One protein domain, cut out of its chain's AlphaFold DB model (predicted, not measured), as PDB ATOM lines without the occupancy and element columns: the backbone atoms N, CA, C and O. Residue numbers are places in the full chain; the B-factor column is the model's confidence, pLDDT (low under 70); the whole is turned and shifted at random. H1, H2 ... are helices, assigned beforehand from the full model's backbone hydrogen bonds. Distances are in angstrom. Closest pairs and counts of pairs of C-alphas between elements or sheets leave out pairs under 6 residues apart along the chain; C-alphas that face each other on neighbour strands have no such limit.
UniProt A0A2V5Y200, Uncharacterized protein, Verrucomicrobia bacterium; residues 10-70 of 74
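AT A GLANCE: This is residues 10 to 70 of the 74 residues of an uncharacterized protein of Verrucomicrobia bacterium (UniProt A0A2V5Y200). Picture a wide, open U with an empty middle: H1 makes one arm, the short H2 sits at the corner where that arm meets the base, and H3 lies far off at the top of the other arm. The base and much of the second arm are a long stretch without a named element, residues 34 to 53, and residues 65 to 70 turn inward from H3 toward the open middle. The printed part has 61 residues with three named helices, in the order H1, H2, H3, and no named strand; its class is all helix. It is extended, with a radius of gyration of the C-alphas of 17.7 A, and its C-alphas span 42 by 30 by 19 A.

IN THESE COORDINATES: Find C-alpha 10 at (-21.291, 34.181, -58.396); from there H1, residues 10 to 23, runs 19.9 A to C-alpha 23 at (-37.672, 24.122, -53.201). After a link of three residues, look at Leu 27, where H2 begins; it holds residues 27 to 33 and measures 10.1 A from first to last C-alpha. Read on past residues 34 to 53 to Met 54, the first residue of H3, which holds residues 54 to 64 and runs 15.3 A to C-alpha 64 at (-30.739, 38.509, -21.191).

HOW THE PARTS SIT: Start from H1, the longest helix with 14 residues, and you will find that it touches no helix. H1 and H2 are apart, with no C-alpha of the one within 8 A of the other, although a tight link of 3 residues joins them. H2 and H3 are apart as well, and a long link of 20 residues runs between them. H1 and H3 are also apart; compare their centres, (-29.268, 29.066, -55.096) for H1 and (-33.521, 44.888, -24.676) for H3. Look along the backbone of H1, H2 and H3, and you will find every O i to N i+4 pair within hydrogen-bond range.

THE WHOLE: The two C-alphas farthest apart are those of Ser 10 and Asp 52, 44.2 A from each other, while the first and last printed C-alphas, of Ser 10 and Gly 70, are 26.6 A apart. Residues 10 to 21, which belong to H1, stand free, as do residues 23 to 29, of which 27 to 29 belong to H2, and residues 31 to 39, of which 31 to 33 belong to H2. The printed part has no cut. Its mean pLDDT is 94.3, and no printed residue is under 70.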
ATOM      1  N   SER A  10     -21.443  35.616 -58.653       97.62
ATOM      2  CA  SER A  10     -21.291  34.181 -58.396       97.62
ATOM      3  C   SER A  10     -22.033  33.753 -57.131       97.62
ATOM      4  O   SER A  10     -22.803  32.801 -57.185       97.62
ATOM      5  N   GLU A  11     -21.868  34.489 -56.026       97.19
ATOM      6  CA  GLU A  11     -22.577  34.211 -54.764       97.19
ATOM      7  C   GLU A  11     -24.095  34.293 -54.949       97.19
ATOM      8  O   GLU A  11     -24.823  33.414 -54.501       97.19
ATOM      9  N   ARG A  12     -24.590  35.301 -55.682       97.38
ATOM     10  CA  ARG A  12     -26.027  35.396 -55.989       97.38
ATOM     11  C   ARG A  12     -26.537  34.183 -56.771       97.38
ATOM     12  O   ARG A  12     -27.631  33.702 -56.480       97.38
ATOM     13  N   LYS A  13     -25.777  33.694 -57.758       97.69
ATOM     14  CA  LYS A  13     -26.140  32.497 -58.539       97.69
ATOM     15  C   LYS A  13     -26.152  31.242 -57.670       97.69
ATOM     16  O   LYS A  13     -27.084  30.451 -57.784       97.69
ATOM     17  N   GLU A  14     -25.160  31.086 -56.799       97.81
ATOM     18  CA  GLU A  14     -25.075  29.975 -55.848       97.81
ATOM     19  C   GLU A  14     -26.272  29.968 -54.893       97.81
ATOM     20  O   GLU A  14     -26.982  28.969 -54.808       97.81
ATOM     21  N   TRP A  15     -26.600  31.109 -54.282       97.06
ATOM     22  CA  TRP A  15     -27.766  31.219 -53.402       97.06
ATOM     23  C   TRP A  15     -29.076  30.904 -54.121       97.06
ATOM     24  O   TRP A  15     -29.959  30.254 -53.560       97.06
ATOM     25  N   HIS A  16     -29.211  31.342 -55.373       97.56
ATOM     26  CA  HIS A  16     -30.390  31.027 -56.171       97.56
ATOM     27  C   HIS A  16     -30.479  29.524 -56.474       97.56
ATOM     28  O   HIS A  16     -31.571  28.955 -56.443       97.56
ATOM     29  N   ALA A  17     -29.346  28.862 -56.729       97.75
ATOM     30  CA  ALA A  17     -29.288  27.416 -56.921       97.75
ATOM     31  C   ALA A  17     -29.633  26.646 -55.633       97.75
ATOM     32  O   ALA A  17     -30.403  25.685 -55.689       97.75
ATOM     33  N   ASP A  18     -29.144  27.098 -54.476       95.69
ATOM     34  CA  ASP A  18     -29.486  26.529 -53.168       95.69
ATOM     35  C   ASP A  18     -30.979  26.657 -52.862       95.69
ATOM     36  O   ASP A  18     -31.612  25.714 -52.372       95.69
ATOM     37  N   PHE A  19     -31.563  27.812 -53.188       95.06
ATOM     38  CA  PHE A  19     -32.989  28.053 -53.022       95.06
ATOM     39  C   PHE A  19     -33.820  27.099 -53.888       95.06
ATOM     40  O   PHE A  19     -34.730  26.434 -53.385       95.06
ATOM     41  N   GLU A  20     -33.461  26.957 -55.165       97.19
ATOM     42  CA  GLU A  20     -34.088  26.007 -56.087       97.19
ATOM     43  C   GLU A  20     -33.957  24.553 -55.606       97.19
ATOM     44  O   GLU A  20     -34.926  23.788 -55.623       97.19
ATOM     45  N   ALA A  21     -32.780  24.156 -55.117       94.56
ATOM     46  CA  ALA A  21     -32.554  22.823 -54.568       94.56
ATOM     47  C   ALA A  21     -33.417  22.564 -53.321       94.56
ATOM     48  O   ALA A  21     -34.011  21.490 -53.181       94.56
ATOM     49  N   ALA A  22     -33.540  23.551 -52.428       92.00
ATOM     50  CA  ALA A  22     -34.415  23.473 -51.265       92.00
ATOM     51  C   ALA A  22     -35.896  23.384 -51.657       92.00
ATOM     52  O   ALA A  22     -36.646  22.607 -51.054       92.00
ATOM     53  N   ALA A  23     -36.309  24.124 -52.689       91.50
ATOM     54  CA  ALA A  23     -37.672  24.122 -53.201       91.50
ATOM     55  C   ALA A  23     -38.086  22.757 -53.784       91.50
ATOM     56  O   ALA A  23     -39.241  22.353 -53.641       91.50
ATOM     57  N   ARG A  24     -37.151  21.996 -54.359       95.56
ATOM     58  CA  ARG A  24     -37.421  20.658 -54.919       95.56
ATOM     59  C   ARG A  24     -37.545  19.540 -53.878       95.56
ATOM     60  O   ARG A  24     -37.944  18.435 -54.236       95.56
ATOM     61  N   ARG A  25     -37.218  19.788 -52.602       94.62
ATOM     62  CA  ARG A  25     -37.327  18.772 -51.537       94.62
ATOM     63  C   ARG A  25     -38.774  18.320 -51.367       94.62
ATOM     64  O   ARG A  25     -39.676  19.163 -51.298       94.62
ATOM     65  N   SER A  26     -38.974  17.008 -51.232       96.56
ATOM     66  CA  SER A  26     -40.301  16.434 -50.993       96.56
ATOM     67  C   SER A  26     -40.893  16.950 -49.677       96.56
ATOM     68  O   SER A  26     -40.167  17.366 -48.768       96.56
ATOM     69  N   LEU A  27     -42.222  16.905 -49.549       93.81
ATOM     70  CA  LEU A  27     -42.895  17.281 -48.302       93.81
ATOM     71  C   LEU A  27     -42.363  16.472 -47.110       93.81
ATOM     72  O   LEU A  27     -42.112  17.043 -46.054       93.81
ATOM     73  N   GLU A  28     -42.124  15.175 -47.298       95.12
ATOM     74  CA  GLU A  28     -41.545  14.302 -46.273       95.12
ATOM     75  C   GLU A  28     -40.168  14.800 -45.813       95.12
ATOM     76  O   GLU A  28     -39.935  14.968 -44.616       95.12
ATOM     77  N   GLN A  29     -39.265  15.109 -46.751       94.75
ATOM     78  CA  GLN A  29     -37.939  15.639 -46.423       94.75
ATOM     79  C   GLN A  29     -38.033  16.982 -45.694       94.75
ATOM     80  O   GLN A  29     -37.304  17.212 -44.729       94.75
ATOM     81  N   ARG A  30     -38.944  17.862 -46.122       92.19
ATOM     82  CA  ARG A  30     -39.193  19.136 -45.435       92.19
ATOM     83  C   ARG A  30     -39.667  18.895 -44.006       92.19
ATOM     84  O   ARG A  30     -39.080  19.451 -43.093       92.19
ATOM     85  N   MET A  31     -40.650  18.026 -43.787       91.38
ATOM     86  CA  MET A  31     -41.143  17.717 -42.439       91.38
ATOM     87  C   MET A  31     -40.059  17.095 -41.553       91.38
ATOM     88  O   MET A  31     -39.980  17.408 -40.368       91.38
ATOM     89  N   LYS A  32     -39.179  16.267 -42.124       91.12
ATOM     90  CA  LYS A  32     -38.084  15.627 -41.389       91.12
ATOM     91  C   LYS A  32     -36.991  16.608 -40.944       91.12
ATOM     92  O   LYS A  32     -36.428  16.412 -39.872       91.12
ATOM     93  N   TYR A  33     -36.675  17.629 -41.748       89.94
ATOM     94  CA  TYR A  33     -35.490  18.480 -41.535       89.94
ATOM     95  C   TYR A  33     -35.775  19.972 -41.307       89.94
ATOM     96  O   TYR A  33     -34.867  20.696 -40.910       89.94
ATOM     97  N   ALA A  34     -36.991  20.466 -41.553       88.12
ATOM     98  CA  ALA A  34     -37.306  21.892 -41.411       88.12
ATOM     99  C   ALA A  34     -37.548  22.325 -39.957       88.12
ATOM    100  O   ALA A  34     -37.469  23.514 -39.653       88.12
ATOM    101  N   PHE A  35     -37.846  21.386 -39.056       87.12
ATOM    102  CA  PHE A  35     -38.065  21.691 -37.648       87.12
ATOM    103  C   PHE A  35     -36.790  21.481 -36.845       87.12
ATOM    104  O   PHE A  35     -36.198  20.404 -36.843       87.12
ATOM    105  N   ILE A  36     -36.404  22.515 -36.106       84.81
ATOM    106  CA  ILE A  36     -35.291  22.459 -35.167       84.81
ATOM    107  C   ILE A  36     -35.883  22.315 -33.766       84.81
ATOM    108  O   ILE A  36     -36.524  23.236 -33.257       84.81
ATOM    109  N   LYS A  37     -35.667  21.158 -33.134       86.62
ATOM    110  CA  LYS A  37     -36.012  20.944 -31.723       86.62
ATOM    111  C   LYS A  37     -34.839  21.384 -30.851       86.62
ATOM    112  O   LYS A  37     -34.029  20.566 -30.424       86.62
ATOM    113  N   THR A  38     -34.756  22.683 -30.597       89.81
ATOM    114  CA  THR A  38     -33.719  23.278 -29.749       89.81
ATOM    115  C   THR A  38     -34.364  24.170 -28.710       89.81
ATOM    116  O   THR A  38     -35.189  25.013 -29.050       89.81
ATOM    117  N   TYR A  39     -33.955  23.978 -27.459       93.44
ATOM    118  CA  TYR A  39     -34.276  24.889 -26.372       93.44
ATOM    119  C   TYR A  39     -33.607  26.243 -26.626       93.44
ATOM    120  O   TYR A  39     -32.395  26.307 -26.845       93.44
ATOM    121  N   LYS A  40     -34.399  27.312 -26.615       92.50
ATOM    122  CA  LYS A  40     -33.954  28.698 -26.744       92.50
ATOM    123  C   LYS A  40     -33.907  29.311 -25.343       92.50
ATOM    124  O   LYS A  40     -34.960  29.697 -24.830       92.50
ATOM    125  N   PRO A  41     -32.714  29.424 -24.725       94.12
ATOM    126  CA  PRO A  41     -32.586  29.925 -23.364       94.12
ATOM    127  C   PRO A  41     -33.255  31.280 -23.210       94.12
ATOM    128  O   PRO A  41     -33.163  32.122 -24.109       94.12
ATOM    129  N   VAL A  42     -33.904  31.490 -22.069       94.25
ATOM    130  CA  VAL A  42     -34.681  32.683 -21.728       94.25
ATOM    131  C   VAL A  42     -35.964  32.828 -22.549       94.25
ATOM    132  O   VAL A  42     -37.014  33.100 -21.967       94.25
ATOM    133  N   LEU A  43     -35.945  32.625 -23.871       91.88
ATOM    134  CA  LEU A  43     -37.150  32.697 -24.709       91.88
ATOM    135  C   LEU A  43     -38.178  31.629 -24.325       91.88
ATOM    136  O   LEU A  43     -39.337  31.978 -24.120       91.88
ATOM    137  N   ASP A  44     -37.748  30.381 -24.155       94.00
ATOM    138  CA  ASP A  44     -38.638  29.260 -23.828       94.00
ATOM    139  C   ASP A  44     -39.025  29.214 -22.333       94.00
ATOM    140  O   ASP A  44     -39.935  28.481 -21.948       94.00
ATOM    141  N   ASP A  45     -38.375  30.024 -21.488       94.88
ATOM    142  CA  ASP A  45     -38.555  30.015 -20.025       94.88
ATOM    143  C   ASP A  45     -39.801  30.763 -19.539       94.88
ATOM    144  O   ASP A  45     -40.161  30.696 -18.363       94.88
ATOM    145  N   ALA A  46     -40.467  31.507 -20.419       94.00
ATOM    146  CA  ALA A  46     -41.690  32.220 -20.083       94.00
ATOM    147  C   ALA A  46     -42.710  32.114 -21.214       94.00
ATOM    148  O   ALA A  46     -42.362  32.115 -22.390       94.00
ATOM    149  N   ARG A  47     -43.999  32.095 -20.852       93.81
ATOM    150  CA  ARG A  47     -45.101  32.018 -21.826       93.81
ATOM    151  C   ARG A  47     -45.188  33.255 -22.723       93.81
ATOM    152  O   ARG A  47     -45.545  33.132 -23.889       93.81
ATOM    153  N   SER A  48     -44.901  34.433 -22.175       93.00
ATOM    154  CA  SER A  48     -44.948  35.703 -22.901       93.00
ATOM    155  C   SER A  48     -44.153  36.785 -22.179       93.00
ATOM    156  O   SER A  48     -44.035  36.761 -20.953       93.00
ATOM    157  N   ARG A  49     -43.660  37.765 -22.941       93.75
ATOM    158  CA  ARG A  49     -43.092  39.025 -22.444       93.75
ATOM    159  C   ARG A  49     -43.564  40.162 -23.344       93.75
ATOM    160  O   ARG A  49     -43.637  39.982 -24.557       93.75
ATOM    161  N   SER A  50     -43.865  41.308 -22.751       95.62
ATOM    162  CA  SER A  50     -44.259  42.533 -23.446       95.62
ATOM    163  C   SER A  50     -43.431  43.700 -22.925       95.62
ATOM    164  O   SER A  50     -42.994  43.681 -21.777       95.62
ATOM    165  N   PHE A  51     -43.219  44.694 -23.778       97.19
ATOM    166  CA  PHE A  51     -42.463  45.907 -23.482       97.19
ATOM    167  C   PHE A  51     -43.275  47.095 -23.980       97.19
ATOM    168  O   PHE A  51     -43.937  46.977 -25.015       97.19
ATOM    169  N   ASP A  52     -43.197  48.225 -23.285       98.00
ATOM    170  CA  ASP A  52     -43.936  49.427 -23.668       98.00
ATOM    171  C   ASP A  52     -43.218  50.165 -24.804       98.00
ATOM    172  O   ASP A  52     -43.839  50.873 -25.601       98.00
ATOM    173  N   THR A  53     -41.900  49.957 -24.935       98.12
ATOM    174  CA  THR A  53     -41.106  50.539 -26.019       98.12
ATOM    175  C   THR A  53     -40.162  49.549 -26.698       98.12
ATOM    176  O   THR A  53     -39.651  48.583 -26.130       98.12
ATOM    177  N   MET A  54     -39.819  49.862 -27.950       95.88
ATOM    178  CA  MET A  54     -38.788  49.134 -28.693       95.88
ATOM    179  C   MET A  54     -37.372  49.337 -28.127       95.88
ATOM    180  O   MET A  54     -36.455  48.606 -28.506       95.88
ATOM    181  N   GLN A  55     -37.148  50.353 -27.289       97.25
ATOM    182  CA  GLN A  55     -35.863  50.556 -26.618       97.25
ATOM    183  C   GLN A  55     -35.704  49.570 -25.460       97.25
ATOM    184  O   GLN A  55     -34.674  48.901 -25.394       97.25
ATOM    185  N   GLU A  56     -36.735  49.434 -24.625       97.69
ATOM    186  CA  GLU A  56     -36.790  48.459 -23.527       97.69
ATOM    187  C   GLU A  56     -36.612  47.033 -24.039       97.69
ATOM    188  O   GLU A  56     -35.757  46.304 -23.540       97.69
ATOM    189  N   TYR A  57     -37.341  46.668 -25.099       95.75
ATOM    190  CA  TYR A  57     -37.188  45.372 -25.756       95.75
ATOM    191  C   TYR A  57     -35.731  45.099 -26.165       95.75
ATOM    192  O   TYR A  57     -35.173  44.054 -25.834       95.75
ATOM    193  N   ARG A  58     -35.078  46.053 -26.846       95.38
ATOM    194  CA  ARG A  58     -33.688  45.884 -27.307       95.38
ATOM    195  C   ARG A  58     -32.701  45.777 -26.151       95.38
ATOM    196  O   ARG A  58     -31.826  44.919 -26.192       95.38
ATOM    197  N   GLN A  59     -32.845  46.622 -25.134       97.12
ATOM    198  CA  GLN A  59     -31.985  46.584 -23.953       97.12
ATOM    199  C   GLN A  59     -32.134  45.254 -23.207       97.12
ATOM    200  O   GLN A  59     -31.139  44.645 -22.818       97.12
ATOM    201  N   TRP A  60     -33.365  44.762 -23.069       96.19
ATOM    202  CA  TRP A  60     -33.620  43.458 -22.477       96.19
ATOM    203  C   TRP A  60     -32.981  42.328 -23.298       96.19
ATOM    204  O   TRP A  60     -32.323  41.462 -22.718       96.19
ATOM    205  N   CYS A  61     -33.097  42.354 -24.633       95.75
ATOM    206  CA  CYS A  61     -32.453  41.379 -25.517       95.75
ATOM    207  C   CYS A  61     -30.924  41.353 -25.363       95.75
ATOM    208  O   CYS A  61     -30.350  40.268 -25.310       95.75
ATOM    209  N   GLU A  62     -30.274  42.514 -25.268       96.00
ATOM    210  CA  GLU A  62     -28.818  42.628 -25.080       96.00
ATOM    211  C   GLU A  62     -28.340  42.091 -23.722       96.00
ATOM    212  O   GLU A  62     -27.223  41.594 -23.614       96.00
ATOM    213  N   GLN A  63     -29.166  42.207 -22.682       95.94
ATOM    214  CA  GLN A  63     -28.799  41.802 -21.322       95.94
ATOM    215  C   GLN A  63     -29.105  40.332 -21.027       95.94
ATOM    216  O   GLN A  63     -28.395  39.710 -20.242       95.94
ATOM    217  N   ASN A  64     -30.172  39.788 -21.619       95.62
ATOM    218  CA  ASN A  64     -30.739  38.509 -21.191       95.62
ATOM    219  C   ASN A  64     -30.593  37.399 -22.232       95.62
ATOM    220  O   ASN A  64     -30.552  36.229 -21.859       95.62
ATOM    221  N   LEU A  65     -30.536  37.715 -23.530       95.25
ATOM    222  CA  LEU A  65     -30.475  36.671 -24.551       95.25
ATOM    223  C   LEU A  65     -29.029  36.243 -24.834       95.25
ATOM    224  O   LEU A  65     -28.107  37.051 -24.803       95.25
ATOM    225  N   PRO A  66     -28.794  34.974 -25.177       94.44
ATOM    226  CA  PRO A  66     -27.531  34.581 -25.780       94.44
ATOM    227  C   PRO A  66     -27.277  35.280 -27.126       94.44
ATOM    228  O   PRO A  66     -28.169  35.368 -27.973       94.44
ATOM    229  N   ARG A  67     -26.028  35.696 -27.377       92.44
ATOM    230  CA  ARG A  67     -25.620  36.371 -28.629       92.44
ATOM    231  C   ARG A  67     -25.950  35.579 -29.898       92.44
ATOM    232  O   ARG A  67     -26.337  36.173 -30.899       92.44
ATOM    233  N   TRP A  68     -25.829  34.253 -29.853       91.38
ATOM    234  CA  TRP A  68     -26.073  33.375 -31.005       91.38
ATOM    235  C   TRP A  68     -27.532  33.370 -31.480       91.38
ATOM    236  O   TRP A  68     -27.794  32.948 -32.601       91.38
ATOM    237  N   LEU A  69     -28.479  33.863 -30.670       92.94
ATOM    238  CA  LEU A  69     -29.870  34.029 -31.093       92.94
ATOM    239  C   LEU A  69     -30.080  35.229 -32.036       92.94
ATOM    240  O   LEU A  69     -31.160  35.359 -32.598       92.94
ATOM    241  N   GLY A  70     -29.090  36.114 -32.205       92.25
ATOM    242  CA  GLY A  70     -29.146  37.200 -33.194       92.25
ATOM    243  C   GLY A  70     -30.005  38.412 -32.813       92.25
ATOM    244  O   GLY A  70     -30.208  39.293 -33.638       92.25
TER     245      GLY A  70